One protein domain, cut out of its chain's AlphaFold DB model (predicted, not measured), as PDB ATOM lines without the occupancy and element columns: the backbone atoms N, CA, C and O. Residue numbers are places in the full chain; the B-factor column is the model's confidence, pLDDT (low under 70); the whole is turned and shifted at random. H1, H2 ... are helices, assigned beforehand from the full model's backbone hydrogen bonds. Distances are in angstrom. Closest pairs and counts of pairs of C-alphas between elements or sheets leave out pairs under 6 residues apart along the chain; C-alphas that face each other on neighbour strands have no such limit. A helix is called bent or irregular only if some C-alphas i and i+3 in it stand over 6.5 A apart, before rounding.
ATOM      1  N   LYS A  36     -30.386   9.394  18.410       78.25
ATOM      2  CA  LYS A  36     -31.728   9.617  18.957       78.25
ATOM      3  C   LYS A  36     -31.979   8.814  20.232       78.25
ATOM      4  O   LYS A  36     -32.602   9.324  21.147       78.25
ATOM      5  N   PHE A  37     -31.448   7.597  20.353       77.44
ATOM      6  CA  PHE A  37     -31.619   6.796  21.570       77.44
ATOM      7  C   PHE A  37     -30.685   7.236  22.703       77.44
ATOM      8  O   PHE A  37     -31.040   7.114  23.872       77.44
ATOM      9  N   ALA A  38     -29.516   7.790  22.370       66.75
ATOM     10  CA  ALA A  38     -28.582   8.339  23.349       66.75
ATOM     11  C   ALA A  38     -29.071   9.682  23.921       66.75
ATOM     12  O   ALA A  38     -28.943   9.922  25.119       66.75
ATOM     13  N   MET A  39     -29.675  10.534  23.084       56.56
ATOM     14  CA  MET A  39     -30.159  11.864  23.468       56.56
ATOM     15  C   MET A  39     -31.294  11.826  24.497       56.56
ATOM     16  O   MET A  39     -31.390  12.735  25.316       56.56
ATOM     17  N   TYR A  40     -32.126  10.779  24.492       55.72
ATOM     18  CA  TYR A  40     -33.234  10.644  25.445       55.72
ATOM     19  C   TYR A  40     -32.878   9.837  26.701       55.72
ATOM     20  O   TYR A  40     -33.706   9.732  27.599       55.72
ATOM     21  N   GLY A  41     -31.663   9.277  26.794       51.94
ATOM     22  CA  GLY A  41     -31.227   8.477  27.949       51.94
ATOM     23  C   GLY A  41     -32.081   7.231  28.221       51.94
ATOM     24  O   GLY A  41     -31.972   6.637  29.293       51.94
ATOM     25  N   ASP A  42     -32.939   6.840  27.277       56.84
ATOM     26  CA  ASP A  42     -34.059   5.951  27.553       56.84
ATOM     27  C   ASP A  42     -33.861   4.591  26.882       56.84
ATOM     28  O   ASP A  42     -34.275   4.340  25.746       56.84
ATOM     29  N   SER A  43     -33.226   3.674  27.617       64.50
ATOM     30  CA  SER A  43     -33.192   2.249  27.249       64.50
ATOM     31  C   SER A  43     -34.600   1.678  26.996       64.50
ATOM     32  O   SER A  43     -34.751   0.741  26.206       64.50
ATOM     33  N   GLY A  44     -35.640   2.289  27.586       73.69
ATOM     34  CA  GLY A  44     -37.042   1.969  27.345       73.69
ATOM     35  C   GLY A  44     -37.499   2.275  25.918       73.69
ATOM     36  O   GLY A  44     -38.181   1.443  25.323       73.69
ATOM     37  N   LEU A  45     -37.071   3.398  25.325       79.88
ATOM     38  CA  LEU A  45     -37.414   3.769  23.944       79.88
ATOM     39  C   LEU A  45     -36.774   2.823  22.920       79.88
ATOM     40  O   LEU A  45     -37.402   2.439  21.932       79.88
ATOM     41  N   MET A  46     -35.522   2.424  23.152       81.06
ATOM     42  CA  MET A  46     -34.854   1.441  22.297       81.06
ATOM     43  C   MET A  46     -35.565   0.084  22.386       81.06
ATOM     44  O   MET A  46     -35.910  -0.497  21.359       81.06
ATOM     45  N   SER A  47     -35.860  -0.380  23.604       79.19
ATOM     46  CA  SER A  47     -36.577  -1.638  23.845       79.19
ATOM     47  C   SER A  47     -37.989  -1.648  23.241       79.19
ATOM     48  O   SER A  47     -38.380  -2.628  22.600       79.19
ATOM     49  N   SER A  48     -38.747  -0.554  23.376       82.06
ATOM     50  CA  SER A  48     -40.088  -0.429  22.795       82.06
ATOM     51  C   SER A  48     -40.040  -0.416  21.268       82.06
ATOM     52  O   SER A  48     -40.796  -1.148  20.636       82.06
ATOM     53  N   THR A  49     -39.083   0.307  20.676       87.12
ATOM     54  CA  THR A  49     -38.878   0.330  19.219       87.12
ATOM     55  C   THR A  49     -38.556  -1.066  18.692       87.12
ATOM     56  O   THR A  49     -39.193  -1.531  17.747       87.12
ATOM     57  N   VAL A  50     -37.609  -1.774  19.322       85.81
ATOM     58  CA  VAL A  50     -37.269  -3.149  18.929       85.81
ATOM     59  C   VAL A  50     -38.479  -4.068  19.082       85.81
ATOM     60  O   VAL A  50     -38.741  -4.875  18.194       85.81
ATOM     61  N   SER A  51     -39.246  -3.929  20.166       83.12
ATOM     62  CA  SER A  51     -40.458  -4.719  20.405       83.12
ATOM     63  C   SER A  51     -41.516  -4.503  19.322       83.12
ATOM     64  O   SER A  51     -42.062  -5.485  18.825       83.12
ATOM     65  N   SER A  52     -41.756  -3.258  18.901       85.88
ATOM     66  CA  SER A  52     -42.652  -2.942  17.782       85.88
ATOM     67  C   SER A  52     -42.163  -3.557  16.471       85.88
ATOM     68  O   SER A  52     -42.949  -4.168  15.753       85.88
ATOM     69  N   MET A  53     -40.857  -3.494  16.197       87.44
ATOM     70  CA  MET A  53     -40.271  -4.062  14.977       87.44
ATOM     71  C   MET A  53     -40.402  -5.587  14.883       87.44
ATOM     72  O   MET A  53     -40.378  -6.133  13.782       87.44
ATOM     73  N   ARG A  54     -40.590  -6.297  16.005       84.44
ATOM     74  CA  ARG A  54     -40.882  -7.743  15.986       84.44
ATOM     75  C   ARG A  54     -42.230  -8.074  15.351       84.44
ATOM     76  O   ARG A  54     -42.427  -9.209  14.924       84.44
ATOM     77  N   GLY A  55     -43.153  -7.116  15.325       85.38
ATOM     78  CA  GLY A  55     -44.456  -7.241  14.679       85.38
ATOM     79  C   GLY A  55     -44.447  -6.890  13.192       85.38
ATOM     80  O   GLY A  55     -45.505  -6.942  12.574       85.38
ATOM     81  N   ASN A  56     -43.298  -6.519  12.618       90.62
ATOM     82  CA  ASN A  56     -43.240  -6.086  11.229       90.62
ATOM     83  C   ASN A  56     -43.563  -7.218  10.251       90.62
ATOM     84  O   ASN A  56     -43.182  -8.379  10.449       90.62
ATOM     85  N   THR A  57     -44.193  -6.818   9.150       93.88
ATOM     86  CA  THR A  57     -44.466  -7.694   8.018       93.88
ATOM     87  C   THR A  57     -43.191  -8.078   7.267       93.88
ATOM     88  O   THR A  57     -42.174  -7.368   7.360       93.88
ATOM     89  N   ILE A  58     -43.232  -9.168   6.490       92.62
ATOM     90  CA  ILE A  58     -42.130  -9.557   5.602       92.62
ATOM     91  C   ILE A  58     -41.849  -8.409   4.625       92.62
ATOM     92  O   ILE A  58     -40.718  -7.926   4.532       92.62
ATOM     93  N   SER A  59     -42.899  -7.918   3.961       91.44
ATOM     94  CA  SER A  59     -42.850  -6.799   3.008       91.44
ATOM     95  C   SER A  59     -42.314  -5.499   3.622       91.44
ATOM     96  O   SER A  59     -41.462  -4.836   3.024       91.44
ATOM     97  N   GLY A  60     -42.758  -5.150   4.832       91.75
ATOM     98  CA  GLY A  60     -42.350  -3.929   5.521       91.75
ATOM     99  C   GLY A  60     -40.862  -3.935   5.864       91.75
ATOM    100  O   GLY A  60     -40.149  -2.980   5.557       91.75
ATOM    101  N   THR A  61     -40.357  -5.031   6.434       91.81
ATOM    102  CA  THR A  61     -38.931  -5.115   6.794       91.81
ATOM    103  C   THR A  61     -38.038  -5.261   5.562       91.81
ATOM    104  O   THR A  61     -36.989  -4.621   5.500       91.81
ATOM    105  N   ASN A  62     -38.457  -6.022   4.544       91.38
ATOM    106  CA  ASN A  62     -37.711  -6.112   3.286       91.38
ATOM    107  C   ASN A  62     -37.622  -4.750   2.579       91.38
ATOM    108  O   ASN A  62     -36.568  -4.421   2.047       91.38
ATOM    109  N   SER A  63     -38.669  -3.921   2.632       91.12
ATOM    110  CA  SER A  63     -38.627  -2.563   2.066       91.12
ATOM    111  C   SER A  63     -37.616  -1.662   2.784       91.12
ATOM    112  O   SER A  63     -36.898  -0.905   2.133       91.12
ATOM    113  N   LEU A  64     -37.507  -1.772   4.115       91.62
ATOM    114  CA  LEU A  64     -36.485  -1.054   4.889       91.62
ATOM    115  C   LEU A  64     -35.068  -1.498   4.504       91.62
ATOM    116  O   LEU A  64     -34.200  -0.652   4.296       91.62
ATOM    117  N   ILE A  65     -34.852  -2.810   4.363       93.44
ATOM    118  CA  ILE A  65     -33.576  -3.384   3.912       93.44
ATOM    119  C   ILE A  65     -33.202  -2.855   2.524       93.44
ATOM    120  O   ILE A  65     -32.082  -2.385   2.328       93.44
ATOM    121  N   GLN A  66     -34.140  -2.910   1.576       93.00
ATOM    122  CA  GLN A  66     -33.926  -2.449   0.204       93.00
ATOM    123  C   GLN A  66     -33.601  -0.956   0.158       93.00
ATOM    124  O   GLN A  66     -32.639  -0.569  -0.495       93.00
ATOM    125  N   SER A  67     -34.350  -0.127   0.889       92.75
ATOM    126  CA  SER A  67     -34.125   1.322   0.949       92.75
ATOM    127  C   SER A  67     -32.740   1.677   1.507       92.75
ATOM    128  O   SER A  67     -32.001   2.476   0.923       92.75
ATOM    129  N   GLU A  68     -32.339   1.028   2.603       95.12
ATOM    130  CA  GLU A  68     -31.025   1.247   3.207       95.12
ATOM    131  C   GLU A  68     -29.892   0.801   2.274       95.12
ATOM    132  O   GLU A  68     -28.956   1.563   2.028       95.12
ATOM    133  N   CYS A  69     -29.983  -0.403   1.705       96.06
ATOM    134  CA  CYS A  69     -28.958  -0.915   0.798       96.06
ATOM    135  C   CYS A  69     -28.912  -0.171  -0.544       96.06
ATOM    136  O   CYS A  69     -27.833  -0.065  -1.120       96.06
ATOM    137  N   ALA A  70     -30.032   0.374  -1.029       94.50
ATOM    138  CA  ALA A  70     -30.053   1.258  -2.192       94.50
ATOM    139  C   ALA A  70     -29.305   2.563  -1.896       94.50
ATOM    140  O   ALA A  70     -28.379   2.902  -2.620       94.50
ATOM    141  N   THR A  71     -29.594   3.216  -0.766       94.06
ATOM    142  CA  THR A  71     -28.876   4.436  -0.349       94.06
ATOM    143  C   THR A  71     -27.364   4.202  -0.245       94.06
ATOM    144  O   THR A  71     -26.562   5.020  -0.699       94.06
ATOM    145  N   ILE A  72     -26.958   3.059   0.318       97.00
ATOM    146  CA  ILE A  72     -25.548   2.657   0.399       97.00
ATOM    147  C   ILE A  72     -24.961   2.422  -1.001       97.00
ATOM    148  O   ILE A  72     -23.843   2.862  -1.277       97.00
ATOM    149  N   ALA A  73     -25.693   1.742  -1.883       95.75
ATOM    150  CA  ALA A  73     -25.238   1.419  -3.231       95.75
ATOM    151  C   ALA A  73     -25.170   2.626  -4.172       95.75
ATOM    152  O   ALA A  73     -24.312   2.640  -5.049       95.75
ATOM    153  N   ASP A  74     -26.010   3.635  -3.971       93.69
ATOM    154  CA  ASP A  74     -26.049   4.826  -4.821       93.69
ATOM    155  C   ASP A  74     -24.913   5.805  -4.488       93.69
ATOM    156  O   ASP A  74     -24.416   6.503  -5.370       93.69
ATOM    157  N   TRP A  75     -24.466   5.840  -3.226       92.56
ATOM    158  CA  TRP A  75     -23.493   6.832  -2.755       92.56
ATOM    159  C   TRP A  75     -22.195   6.235  -2.221       92.56
ATOM    160  O   TRP A  75     -21.106   6.627  -2.641       92.56
ATOM    161  N   PHE A  76     -22.285   5.301  -1.273       97.56
ATOM    162  CA  PHE A  76     -21.112   4.815  -0.549       97.56
ATOM    163  C   PHE A  76     -20.286   3.827  -1.379       97.56
ATOM    164  O   PHE A  76     -19.068   3.975  -1.460       97.56
ATOM    165  N   LEU A  77     -20.915   2.842  -2.028       98.06
ATOM    166  CA  LEU A  77     -20.176   1.818  -2.785       98.06
ATOM    167  C   LEU A  77     -19.399   2.384  -3.995       98.06
ATOM    168  O   LEU A  77     -18.231   2.015  -4.149       98.06
ATOM    169  N   PRO A  78     -19.952   3.306  -4.813       97.81
ATOM    170  CA  PRO A  78     -19.196   3.960  -5.882       97.81
ATOM    171  C   PRO A  78     -18.019   4.775  -5.331       97.81
ATOM    172  O   PRO A  78     -16.905   4.709  -5.851       97.81
ATOM    173  N   TYR A  79     -18.235   5.487  -4.219       97.94
ATOM    174  CA  TYR A  79     -17.186   6.247  -3.539       97.94
ATOM    175  C   TYR A  79     -16.031   5.355  -3.061       97.94
ATOM    176  O   TYR A  79     -14.860   5.684  -3.276       97.94
ATOM    177  N   VAL A  80     -16.345   4.206  -2.456       98.31
ATOM    178  CA  VAL A  80     -15.353   3.195  -2.068       98.31
ATOM    179  C   VAL A  80     -14.574   2.715  -3.285       98.31
ATOM    180  O   VAL A  80     -13.344   2.717  -3.248       98.31
ATOM    181  N   TYR A  81     -15.268   2.341  -4.364       98.38
ATOM    182  CA  TYR A  81     -14.634   1.826  -5.577       98.38
ATOM    183  C   TYR A  81     -13.617   2.827  -6.132       98.38
ATOM    184  O   TYR A  81     -12.459   2.476  -6.356       98.38
ATOM    185  N   GLN A  82     -14.011   4.093  -6.283       98.25
ATOM    186  CA  GLN A  82     -13.125   5.148  -6.781       98.25
ATOM    187  C   GLN A  82     -11.954   5.424  -5.833       98.25
ATOM    188  O   GLN A  82     -10.829   5.633  -6.286       98.25
ATOM    189  N   THR A  83     -12.188   5.371  -4.519       98.31
ATOM    190  CA  THR A  83     -11.137   5.575  -3.515       98.31
ATOM    191  C   THR A  83     -10.101   4.446  -3.545       98.31
ATOM    192  O   THR A  83      -8.901   4.718  -3.572       98.31
ATOM    193  N   ARG A  84     -10.540   3.182  -3.612       98.12
ATOM    194  CA  ARG A  84      -9.652   2.011  -3.728       98.12
ATOM    195  C   ARG A  84      -8.946   1.950  -5.077       98.12
ATOM    196  O   ARG A  84      -7.776   1.588  -5.142       98.12
ATOM    197  N   LYS A  85      -9.606   2.379  -6.151       98.12
ATOM    198  CA  LYS A  85      -8.977   2.512  -7.467       98.12
ATOM    199  C   LYS A  85      -7.859   3.556  -7.447       98.12
ATOM    200  O   LYS A  85      -6.754   3.261  -7.891       98.12
ATOM    201  N   ALA A  86      -8.101   4.725  -6.852       98.06
ATOM    202  CA  ALA A  86      -7.082   5.760  -6.691       98.06
ATOM    203  C   ALA A  86      -5.894   5.300  -5.823       98.06
ATOM    204  O   ALA A  86      -4.758   5.662  -6.124       98.06
ATOM    205  N   GLU A  87      -6.133   4.483  -4.790       98.25
ATOM    206  CA  GLU A  87      -5.076   3.813  -4.015       98.25
ATOM    207  C   GLU A  87      -4.244   2.868  -4.896       98.25
ATOM    208  O   GLU A  87      -3.019   2.968  -4.923       98.25
ATOM    209  N   MET A  88      -4.893   1.986  -5.664       96.31
ATOM    210  CA  MET A  88      -4.211   1.041  -6.562       96.31
ATOM    211  C   MET A  88      -3.400   1.735  -7.662       96.31
ATOM    212  O   MET A  88      -2.362   1.229  -8.080       96.31
ATOM    213  N   GLU A  89      -3.854   2.900  -8.118       97.31
ATOM    214  CA  GLU A  89      -3.172   3.734  -9.113       97.31
ATOM    215  C   GLU A  89      -2.089   4.639  -8.493       97.31
ATOM    216  O   GLU A  89      -1.496   5.457  -9.196       97.31
ATOM    217  N   GLY A  90      -1.835   4.529  -7.183       97.00
ATOM    218  CA  GLY A  90      -0.805   5.292  -6.473       97.00
ATOM    219  C   GLY A  90      -1.137   6.771  -6.253       97.00
ATOM    220  O   GLY A  90      -0.257   7.542  -5.876       97.00
ATOM    221  N   ARG A  91      -2.391   7.189  -6.478       97.94
ATOM    222  CA  ARG A  91      -2.849   8.571  -6.238       97.94
ATOM    223  C   ARG A  91      -3.203   8.841  -4.777       97.94
ATOM    224  O   ARG A  91      -3.296  10.001  -4.391       97.94
ATOM    225  N   LEU A  92      -3.440   7.791  -3.992       97.31
ATOM    226  CA  LEU A  92      -3.684   7.846  -2.552       97.31
ATOM    227  C   LEU A  92      -2.819   6.804  -1.846       97.31
ATOM    228  O   LEU A  92      -2.628   5.701  -2.359       97.31
ATOM    229  N   SER A  93      -2.351   7.117  -0.640       97.81
ATOM    230  CA  SER A  93      -1.815   6.090   0.253       97.81
ATOM    231  C   SER A  93      -2.937   5.218   0.825       97.81
ATOM    232  O   SER A  93      -4.097   5.628   0.916       97.81
ATOM    233  N   SER A  94      -2.584   4.020   1.293       96.25
ATOM    234  CA  SER A  94      -3.555   3.102   1.904       96.25
ATOM    235  C   SER A  94      -4.222   3.687   3.156       96.25
ATOM    236  O   SER A  94      -5.416   3.482   3.399       96.25
ATOM    237  N   ILE A  95      -3.474   4.480   3.932       97.50
ATOM    238  CA  ILE A  95      -3.977   5.167   5.130       97.50
ATOM    239  C   ILE A  95      -5.000   6.238   4.739       97.50
ATOM    240  O   ILE A  95      -6.083   6.287   5.325       97.50
ATOM    241  N   GLU A  96      -4.696   7.060   3.732       98.00
ATOM    242  CA  GLU A  96      -5.618   8.090   3.238       98.00
ATOM    243  C   GLU A  96      -6.893   7.473   2.664       98.00
ATOM    244  O   GLU A  96      -7.988   7.911   3.014       98.00
ATOM    245  N   ALA A  97      -6.769   6.426   1.843       97.56
ATOM    246  CA  ALA A  97      -7.908   5.704   1.287       97.56
ATOM    247  C   ALA A  97      -8.820   5.156   2.397       97.56
ATOM    248  O   ALA A  97     -10.030   5.385   2.389       97.56
ATOM    249  N   SER A  98      -8.233   4.516   3.408       97.31
ATOM    250  CA  SER A  98      -8.978   3.922   4.523       97.31
ATOM    251  C   SER A  98      -9.636   4.985   5.415       97.31
ATOM    252  O   SER A  98     -10.782   4.819   5.833       97.31
ATOM    253  N   SER A  99      -8.956   6.110   5.667       97.50
ATOM    254  CA  SER A  99      -9.520   7.248   6.405       97.50
ATOM    255  C   SER A  99     -10.677   7.907   5.649       97.50
ATOM    256  O   SER A  99     -11.684   8.285   6.250       97.50
ATOM    257  N   ASN A 100     -10.546   8.046   4.330       97.69
ATOM    258  CA  ASN A 100     -11.580   8.584   3.453       97.69
ATOM    259  C   ASN A 100     -12.834   7.708   3.465       97.69
ATOM    260  O   ASN A 100     -13.929   8.210   3.717       97.69
ATOM    261  N   ILE A 101     -12.661   6.396   3.302       98.06
ATOM    262  CA  ILE A 101     -13.750   5.414   3.343       98.06
ATOM    263  C   ILE A 101     -14.444   5.411   4.707       98.06
ATOM    264  O   ILE A 101     -15.671   5.455   4.757       98.06
ATOM    265  N   LEU A 102     -13.694   5.442   5.814       96.75
ATOM    266  CA  LEU A 102     -14.281   5.503   7.156       96.75
ATOM    267  C   LEU A 102     -15.128   6.767   7.356       96.75
ATOM    268  O   LEU A 102     -16.235   6.690   7.884       96.75
ATOM    269  N   ARG A 103     -14.638   7.928   6.909       95.88
ATOM    270  CA  ARG A 103     -15.405   9.181   6.956       95.88
ATOM    271  C   ARG A 103     -16.668   9.097   6.095       95.88
ATOM    272  O   ARG A 103     -17.728   9.523   6.546       95.88
ATOM    273  N   GLY A 104     -16.563   8.524   4.895       95.31
ATOM    274  CA  GLY A 104     -17.710   8.250   4.029       95.31
ATOM    275  C   GLY A 104     -18.758   7.387   4.733       95.31
ATOM    276  O   GLY A 104     -19.919   7.772   4.789       95.31
ATOM    277  N   ALA A 105     -18.330   6.291   5.366       95.81
ATOM    278  CA  ALA A 105     -19.207   5.401   6.120       95.81
ATOM    279  C   ALA A 105     -19.937   6.131   7.258       95.81
ATOM    280  O   ALA A 105     -21.150   6.005   7.387       95.81
ATOM    281  N   VAL A 106     -19.226   6.940   8.056       93.25
ATOM    282  CA  VAL A 106     -19.834   7.718   9.152       93.25
ATOM    283  C   VAL A 106     -20.906   8.678   8.640       93.25
ATOM    284  O   VAL A 106     -22.004   8.708   9.197       93.25
ATOM    285  N   ASN A 107     -20.627   9.404   7.559       92.31
ATOM    286  CA  ASN A 107     -21.588  10.334   6.970       92.31
ATOM    287  C   ASN A 107     -22.828   9.604   6.426       92.31
ATOM    288  O   ASN A 107     -23.955  10.042   6.658       92.31
ATOM    289  N   THR A 108     -22.640   8.472   5.739       93.94
ATOM    290  CA  THR A 108     -23.756   7.670   5.220       93.94
ATOM    291  C   THR A 108     -24.607   7.103   6.358       93.94
ATOM    292  O   THR A 108     -25.827   7.240   6.325       93.94
ATOM    293  N   MET A 109     -23.993   6.540   7.406       93.06
ATOM    294  CA  MET A 109     -24.722   6.042   8.582       93.06
ATOM    295  C   MET A 109     -25.563   7.137   9.246       93.06
ATOM    296  O   MET A 109     -26.714   6.887   9.598       93.06
ATOM    297  N   GLN A 110     -25.013   8.347   9.394       89.38
ATOM    298  CA  GLN A 110     -25.738   9.491   9.952       89.38
ATOM    299  C   GLN A 110     -26.957   9.856   9.102       89.38
ATOM    300  O   GLN A 110     -28.056   9.933   9.646       89.38
ATOM    301  N   SER A 111     -26.788   9.986   7.784       90.62
ATOM    302  CA  SER A 111     -27.890  10.300   6.868       90.62
ATOM    303  C   SER A 111     -28.999   9.243   6.914       90.62
ATOM    304  O   SER A 111     -30.170   9.574   7.076       90.62
ATOM    305  N   ILE A 112     -28.649   7.954   6.871       91.50
ATOM    306  CA  ILE A 112     -29.642   6.872   6.939       91.50
ATOM    307  C   ILE A 112     -30.339   6.861   8.314       91.50
ATOM    308  O   ILE A 112     -31.535   6.572   8.400       91.50
ATOM    309  N   SER A 113     -29.640   7.218   9.399       89.19
ATOM    310  CA  SER A 113     -30.189   7.210  10.766       89.19
ATOM    311  C   SER A 113     -31.348   8.186  11.010       89.19
ATOM    312  O   SER A 113     -32.084   8.014  11.989       89.19
ATOM    313  N   GLU A 114     -31.552   9.153  10.111       84.56
ATOM    314  CA  GLU A 114     -32.720  10.041  10.104       84.56
ATOM    315  C   GLU A 114     -34.008   9.274   9.762       84.56
ATOM    316  O   GLU A 114     -35.057   9.523  10.356       84.56
ATOM    317  N   GLY A 115     -33.921   8.291   8.855       82.50
ATOM    318  CA  GLY A 115     -35.055   7.487   8.390       82.50
ATOM    319  C   GLY A 115     -35.135   6.080   8.990       82.50
ATOM    320  O   GLY A 115     -36.230   5.531   9.114       82.50
ATOM    321  N   THR A 116     -34.009   5.486   9.404       84.88
ATOM    322  CA  THR A 116     -33.974   4.135   9.990       84.88
ATOM    323  C   THR A 116     -33.573   4.158  11.469       84.88
ATOM    324  O   THR A 116     -32.581   4.789  11.850       84.88
ATOM    325  N   PRO A 117     -34.296   3.454  12.361       86.31
ATOM    326  CA  PRO A 117     -33.907   3.385  13.764       86.31
ATOM    327  C   PRO A 117     -32.551   2.725  13.999       86.31
ATOM    328  O   PRO A 117     -31.795   3.201  14.840       86.31
ATOM    329  N   PHE A 118     -32.231   1.683  13.237       89.19
ATOM    330  CA  PHE A 118     -31.039   0.863  13.442       89.19
ATOM    331  C   PHE A 118     -30.315   0.675  12.103       89.19
ATOM    332  O   PHE A 118     -30.590  -0.311  11.416       89.19
ATOM    333  N   PRO A 119     -29.451   1.617  11.684       92.38
ATOM    334  CA  PRO A 119     -28.658   1.461  10.469       92.38
ATOM    335  C   PRO A 119     -27.530   0.443  10.671       92.38
ATOM    336  O   PRO A 119     -27.150   0.146  11.807       92.38
ATOM    337  N   LEU A 120     -26.973  -0.064   9.574       94.06
ATOM    338  CA  LEU A 120     -25.714  -0.810   9.567       94.06
ATOM    339  C   LEU A 120     -24.589   0.014  10.208       94.06
ATOM    340  O   LEU A 120     -24.515   1.224  10.003       94.06
ATOM    341  N   GLY A 121     -23.741  -0.644  10.999       92.81
ATOM    342  CA  GLY A 121     -22.620  -0.020  11.700       92.81
ATOM    343  C   GLY A 121     -21.300  -0.028  10.920       92.81
ATOM    344  O   GLY A 121     -21.222  -0.451   9.766       92.81
ATOM    345  N   VAL A 122     -20.234   0.454  11.559       92.31
ATOM    346  CA  VAL A 122     -18.908   0.640  10.944       92.31
ATOM    347  C   VAL A 122     -18.335  -0.670  10.399       92.31
ATOM    348  O   VAL A 122     -17.766  -0.677   9.306       92.31
ATOM    349  N   ASP A 123     -18.465  -1.776  11.130       90.94
ATOM    350  CA  ASP A 123     -17.890  -3.058  10.711       90.94
ATOM    351  C   ASP A 123     -18.621  -3.654   9.499       90.94
ATOM    352  O   ASP A 123     -18.001  -4.283   8.632       90.94
ATOM    353  N   SER A 124     -19.911  -3.356   9.364       94.25
ATOM    354  CA  SER A 124     -20.704  -3.681   8.180       94.25
ATOM    355  C   SER A 124     -20.216  -2.902   6.953       94.25
ATOM    356  O   SER A 124     -20.039  -3.477   5.879       94.25
ATOM    357  N   TYR A 125     -19.904  -1.611   7.108       95.50
ATOM    358  CA  TYR A 125     -19.326  -0.791   6.033       95.50
ATOM    359  C   TYR A 125     -17.899  -1.222   5.665       95.50
ATOM    360  O   TYR A 125     -17.541  -1.208   4.489       95.50
ATOM    361  N   ARG A 126     -17.090  -1.671   6.633       94.19
ATOM    362  CA  ARG A 126     -15.776  -2.288   6.360       94.19
ATOM    363  C   ARG A 126     -15.901  -3.584   5.567       94.19
ATOM    364  O   ARG A 126     -15.072  -3.863   4.699       94.19
ATOM    365  N   THR A 127     -16.937  -4.370   5.853       94.12
ATOM    366  CA  THR A 127     -17.244  -5.561   5.060       94.12
ATOM    367  C   THR A 127     -17.543  -5.155   3.619       94.12
ATOM    368  O   THR A 127     -16.890  -5.660   2.714       94.12
ATOM    369  N   LEU A 128     -18.431  -4.180   3.399       96.06
ATOM    370  CA  LEU A 128     -18.750  -3.660   2.062       96.06
ATOM    371  C   LEU A 128     -17.521  -3.122   1.308       96.06
ATOM    372  O   LEU A 128     -17.356  -3.429   0.129       96.06
ATOM    373  N   ASP A 129     -16.632  -2.388   1.984       96.75
ATOM    374  CA  ASP A 129     -15.344  -1.950   1.426       96.75
ATOM    375  C   ASP A 129     -14.499  -3.129   0.932       96.75
ATOM    376  O   ASP A 129     -14.038  -3.148  -0.210       96.75
ATOM    377  N   THR A 130     -14.383  -4.170   1.756       94.75
ATOM    378  CA  THR A 130     -13.653  -5.392   1.395       94.75
ATOM    379  C   THR A 130     -14.243  -6.049   0.145       94.75
ATOM    380  O   THR A 130     -13.493  -6.386  -0.771       94.75
ATOM    381  N   LEU A 131     -15.575  -6.169   0.058       93.12
ATOM    382  CA  LEU A 131     -16.254  -6.748  -1.110       93.12
ATOM    383  C   LEU A 131     -15.949  -5.961  -2.393       93.12
ATOM    384  O   LEU A 131     -15.621  -6.555  -3.420       93.12
ATOM    385  N   VAL A 132     -16.035  -4.628  -2.336       95.75
ATOM    386  CA  VAL A 132     -15.759  -3.754  -3.487       95.75
ATOM    387  C   VAL A 132     -14.288  -3.836  -3.899       95.75
ATOM    388  O   VAL A 132     -13.989  -3.954  -5.087       95.75
ATOM    389  N   ASN A 133     -13.363  -3.817  -2.937       95.06
ATOM    390  CA  ASN A 133     -11.927  -3.901  -3.199       95.06
ATOM    391  C   ASN A 133     -11.531  -5.247  -3.829       95.06
ATOM    392  O   ASN A 133     -10.697  -5.300  -4.730       95.06
ATOM    393  N   GLU A 134     -12.133  -6.350  -3.386       92.25
ATOM    394  CA  GLU A 134     -11.915  -7.658  -4.005       92.25
ATOM    395  C   GLU A 134     -12.395  -7.692  -5.457       92.25
ATOM    396  O   GLU A 134     -11.651  -8.134  -6.329       92.25
ATOM    397  N   GLN A 135     -13.588  -7.162  -5.741       91.31
ATOM    398  CA  GLN A 135     -14.103  -7.070  -7.111       91.31
ATOM    399  C   GLN A 135     -13.216  -6.193  -8.000       91.31
ATOM    400  O   GLN A 135     -12.903  -6.563  -9.132       91.31
ATOM    401  N   LEU A 136     -12.734  -5.065  -7.477       93.31
ATOM    402  CA  LEU A 136     -11.790  -4.206  -8.183       93.31
ATOM    403  C   LEU A 136     -10.483  -4.949  -8.524       93.31
ATOM    404  O   LEU A 136      -9.998  -4.848  -9.649       93.31
ATOM    405  N   LYS A 137      -9.933  -5.739  -7.592       91.50
ATOM    406  CA  LYS A 137      -8.728  -6.561  -7.827       91.50
ATOM    407  C   LYS A 137      -8.942  -7.660  -8.868       91.50
ATOM    408  O   LYS A 137      -7.988  -8.041  -9.539       91.50
ATOM    409  N   LEU A 138     -10.174  -8.144  -9.019       89.62
ATOM    410  CA  LEU A 138     -10.571  -9.076 -10.079       89.62
ATOM    411  C   LEU A 138     -10.791  -8.388 -11.439       89.62
ATOM    412  O   LEU A 138     -11.091  -9.060 -12.422       89.62
ATOM    413  N   GLY A 139     -10.633  -7.061 -11.518       90.50
ATOM    414  CA  GLY A 139     -10.831  -6.289 -12.744       90.50
ATOM    415  C   GLY A 139     -12.298  -5.993 -13.066       90.50
ATOM    416  O   GLY A 139     -12.602  -5.589 -14.189       90.50
ATOM    417  N   SER A 140     -13.214  -6.183 -12.111       91.06
ATOM    418  CA  SER A 140     -14.627  -5.841 -12.284       91.06
ATOM    419  C   SER A 140     -14.807  -4.333 -12.468       91.06
ATOM    420  O   SER A 140     -14.115  -3.529 -11.847       91.06
ATOM    421  N   SER A 141     -15.770  -3.936 -13.307       94.12
ATOM    422  CA  SER A 141     -16.177  -2.532 -13.430       94.12
ATOM    423  C   SER A 141     -16.842  -2.032 -12.142       94.12
ATOM    424  O   SER A 141     -17.344  -2.829 -11.348       94.12
ATOM    425  N   GLU A 142     -16.926  -0.709 -11.971       95.38
ATOM    426  CA  GLU A 142     -17.614  -0.100 -10.823       95.38
ATOM    427  C   GLU A 142     -19.046  -0.622 -10.680       95.38
ATOM    428  O   GLU A 142     -19.422  -1.107  -9.619       95.38
ATOM    429  N   SER A 143     -19.823  -0.592 -11.769       93.94
ATOM    430  CA  SER A 143     -21.215  -1.058 -11.765       93.94
ATOM    431  C   SER A 143     -21.334  -2.506 -11.285       93.94
ATOM    432  O   SER A 143     -22.253  -2.832 -10.535       93.94
ATOM    433  N   ASN A 144     -20.392  -3.368 -11.674       89.75
ATOM    434  CA  ASN A 144     -20.398  -4.775 -11.290       89.75
ATOM    435  C   ASN A 144     -20.000  -4.958  -9.819       89.75
ATOM    436  O   ASN A 144     -20.677  -5.680  -9.092       89.75
ATOM    437  N   ALA A 145     -18.965  -4.252  -9.353       92.00
ATOM    438  CA  ALA A 145     -18.535  -4.286  -7.956       92.00
ATOM    439  C   ALA A 145     -19.622  -3.759  -7.002       92.00
ATOM    440  O   ALA A 145     -19.901  -4.372  -5.969       92.00
ATOM    441  N   VAL A 146     -20.276  -2.653  -7.374       94.88
ATOM    442  CA  VAL A 146     -21.400  -2.063  -6.632       94.88
ATOM    443  C   VAL A 146     -22.576  -3.035  -6.584       94.88
ATOM    444  O   VAL A 146     -23.112  -3.282  -5.507       94.88
ATOM    445  N   ARG A 147     -22.953  -3.636  -7.721       92.06
ATOM    446  CA  ARG A 147     -24.042  -4.623  -7.794       92.06
ATOM    447  C   ARG A 147     -23.768  -5.843  -6.913       92.06
ATOM    448  O   ARG A 147     -24.643  -6.249  -6.150       92.06
ATOM    449  N   TYR A 148     -22.551  -6.379  -6.970       89.50
ATOM    450  CA  TYR A 148     -22.119  -7.502  -6.140       89.50
ATOM    451  C   TYR A 148     -22.257  -7.189  -4.641       89.50
ATOM    452  O   TYR A 148     -22.931  -7.910  -3.902       89.50
ATOM    453  N   ALA A 149     -21.691  -6.065  -4.192       92.94
ATOM    454  CA  ALA A 149     -21.771  -5.650  -2.795       92.94
ATOM    455  C   ALA A 149     -23.207  -5.283  -2.360       92.94
ATOM    456  O   ALA A 149     -23.591  -5.574  -1.226       92.94
ATOM    457  N   LYS A 150     -24.036  -4.722  -3.255       94.44
ATOM    458  CA  LYS A 150     -25.463  -4.455  -3.003       94.44
ATOM    459  C   LYS A 150     -26.246  -5.746  -2.758       94.44
ATOM    460  O   LYS A 150     -27.007  -5.803  -1.795       94.44
ATOM    461  N   ASN A 151     -26.038  -6.788  -3.568       90.50
ATOM    462  CA  ASN A 151     -26.694  -8.084  -3.356       90.50
ATOM    463  C   ASN A 151     -26.372  -8.643  -1.962       90.50
ATOM    464  O   ASN A 151     -27.279  -9.057  -1.241       90.50
ATOM    465  N   ILE A 152     -25.103  -8.595  -1.547       90.50
ATOM    466  CA  ILE A 152     -24.688  -9.058  -0.213       90.50
ATOM    467  C   ILE A 152     -25.272  -8.164   0.892       90.50
ATOM    468  O   ILE A 152     -25.699  -8.668   1.934       90.50
ATOM    469  N   CYS A 153     -25.368  -6.847   0.667       94.25
ATOM    470  CA  CYS A 153     -26.053  -5.938   1.588       94.25
ATOM    471  C   CYS A 153     -27.500  -6.385   1.843       94.25
ATOM    472  O   CYS A 153     -27.903  -6.570   2.992       94.25
ATOM    473  N   VAL A 154     -28.259  -6.581   0.762       92.44
ATOM    474  CA  VAL A 154     -29.694  -6.890   0.790       92.44
ATOM    475  C   VAL A 154     -29.967  -8.274   1.373       92.44
ATOM    476  O   VAL A 154     -30.872  -8.429   2.190       92.44
ATOM    477  N   HIS A 155     -29.203  -9.283   0.956       87.25
ATOM    478  CA  HIS A 155     -29.541 -10.686   1.215       87.25
ATOM    479  C   HIS A 155     -28.847 -11.282   2.440       87.25
ATOM    480  O   HIS A 155     -29.295 -12.321   2.938       87.25
ATOM    481  N   GLU A 156     -27.794 -10.631   2.947       87.56
ATOM    482  CA  GLU A 156     -26.966 -11.167   4.033       87.56
ATOM    483  C   GLU A 156     -26.695 -10.152   5.151       87.56
ATOM    484  O   GLU A 156     -27.138 -10.372   6.283       87.56
ATOM    485  N   LEU A 157     -26.032  -9.022   4.862       90.50
ATOM    486  CA  LEU A 157     -25.599  -8.069   5.901       90.50
ATOM    487  C   LEU A 157     -26.777  -7.446   6.651       90.50
ATOM    488  O   LEU A 157     -26.851  -7.511   7.880       90.50
ATOM    489  N   ASN A 158     -27.714  -6.842   5.921       92.88
ATOM    490  CA  ASN A 158     -28.826  -6.117   6.522       92.88
ATOM    491  C   ASN A 158     -29.819  -7.061   7.228       92.88
ATOM    492  O   ASN A 158     -30.165  -6.807   8.383       92.88
ATOM    493  N   PRO A 159     -30.197  -8.222   6.659       89.00
ATOM    494  CA  PRO A 159     -30.954  -9.217   7.415       89.00
ATOM    495  C   PRO A 159     -30.223  -9.715   8.676       89.00
ATOM    496  O   PRO A 159     -30.854  -9.912   9.718       89.00
ATOM    497  N   GLY A 160     -28.897  -9.882   8.615       86.81
ATOM    498  CA  GLY A 160     -28.073 -10.244   9.769       86.81
ATOM    499  C   GLY A 160     -28.094  -9.189  10.881       86.81
ATOM    500  O   GLY A 160     -28.158  -9.537  12.062       86.81
ATOM    501  N   LYS A 161     -28.146  -7.901  10.521       89.88
ATOM    502  CA  LYS A 161     -28.298  -6.781  11.463       89.88
ATOM    503  C   LYS A 161     -29.590  -6.895  12.275       89.88
ATOM    504  O   LYS A 161     -29.558  -6.761  13.496       89.88
ATOM    505  N   TYR A 162     -30.722  -7.190  11.637       86.12
ATOM    506  CA  TYR A 162     -31.990  -7.382  12.357       86.12
ATOM    507  C   TYR A 162     -31.957  -8.613  13.269       86.12
ATOM    508  O   TYR A 162     -32.479  -8.565  14.381       86.12
ATOM    509  N   ARG A 163     -31.288  -9.698  12.859       80.25
ATOM    510  CA  ARG A 163     -31.066 -10.856  13.736       80.25
ATOM    511  C   ARG A 163     -30.252 -10.478  14.975       80.25
ATOM    512  O   ARG A 163     -30.645 -10.851  16.081       80.25
ATOM    513  N   LEU A 164     -29.161  -9.727  14.807       81.94
ATOM    514  CA  LEU A 164     -28.358  -9.217  15.921       81.94
ATOM    515  C   LEU A 164     -29.213  -8.341  16.847       81.94
ATOM    516  O   LEU A 164     -29.252  -8.578  18.052       81.94
ATOM    517  N   LEU A 165     -29.968  -7.397  16.280       83.62
ATOM    518  CA  LEU A 165     -30.858  -6.504  17.022       83.62
ATOM    519  C   LEU A 165     -31.866  -7.286  17.876       83.62
ATOM    520  O   LEU A 165     -31.985  -7.066  19.080       83.62
ATOM    521  N   PHE A 166     -32.577  -8.233  17.271       80.38
ATOM    522  CA  PHE A 166     -33.588  -9.027  17.961       80.38
ATOM    523  C   PHE A 166     -32.999 -10.048  18.942       80.38
ATOM    524  O   PHE A 166     -33.704 -10.476  19.854       80.38
ATOM    525  N   SER A 167     -31.737 -10.440  18.790       75.56
ATOM    526  CA  SER A 167     -31.059 -11.316  19.754       75.56
ATOM    527  C   SER A 167     -30.567 -10.538  20.977       75.56
ATOM    528  O   SER A 167     -30.641 -11.044  22.091       75.56
ATOM    529  N   SER A 168     -30.126  -9.292  20.786       73.62
ATOM    530  CA  SER A 168     -29.609  -8.423  21.854       73.62
ATOM    531  C   SER A 168     -30.692  -7.839  22.770       73.62
ATOM    532  O   SER A 168     -30.386  -7.384  23.867       73.62
ATOM    533  N   PHE A 169     -31.960  -7.873  22.348       71.00
ATOM    534  CA  PHE A 169     -33.117  -7.420  23.133       71.00
ATOM    535  C   PHE A 169     -34.142  -8.550  23.294       71.00
ATOM    536  O   PHE A 169     -35.239  -8.456  22.728       71.00
TER     537      PHE A 169
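What this domain is: This is residues 36 to 169 of the 326 residues of an uncharacterized protein of Eikenella corrodens (UniProt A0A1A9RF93). Two helical hairpins, H3b with H4 and H5 with H6a, pack crosswise on each other in an elongated body; the other arms of the bent helices, H3a and H6b, reach toward one end, where H2 lies across the long axis. The printed part has 134 residues with six named helices, H1 to H6 in order, and no named strand: all helix. It is compact, with a radius of gyration of the C-alphas of 16.2 A, and spans 50 by 30 by 21 A.

How they stand to each other: Start at H1, residues 36 to 39, which only just touches H2, residues 43 to 53, and only at the corner, with 3 pairs of C-alphas within 8 A, the closest Phe 37 and Met 46 at 6.3 A. Next, H3, residues 58 to 88, was assigned as one helix by its hydrogen bonds but is bent, with C-alphas 74 and 77 6.9 A apart, into H3a, 58 to 74, and H3b, 77 to 88. H3b forms a hairpin with H4, residues 94 to 113, at a shallow tilt of 7 degrees; their closest C-alphas, Thr 83 and Ala 97, are 5.8 A apart. H5, residues 122 to 137, touches H3b at a steep tilt of 57 degrees, closest at C-alphas 132 and 81, 6.1 A. H6, residues 142 to 168, likewise one helix by its hydrogen bonds, is bent, with C-alphas 155 and 158 7.0 A apart, into H6a, 142 to 155, and H6b, 158 to 168. H6a forms a hairpin with H5, closest at C-alphas 145 and 132, 5.3 A, and touches H3a at a shallow tilt of 25 degrees, closest at C-alphas 153 and 69, 5.9 A. H6b is close to H2 but not clearly touching. Every O i to N i+4 pair is within hydrogen-bond range in H2, H3a, H3b, H4, H5, H6a and H6b; H1 is too short for one.

Where its parts are: Find C-alpha 36 at (-31.728, 9.617, 18.957), where H1 begins. H3a measures 24.0 A, H4 28.4 A and H5 22.5 A; H6b ends at C-alpha 168, (-29.609, -8.423, 21.854).

The domain as a whole: The two C-alphas farthest apart, Gly 55 and Gly 90, are 50.1 A apart. The printed part has no cut and no long link; pLDDT is under 70 at residues 38 to 43.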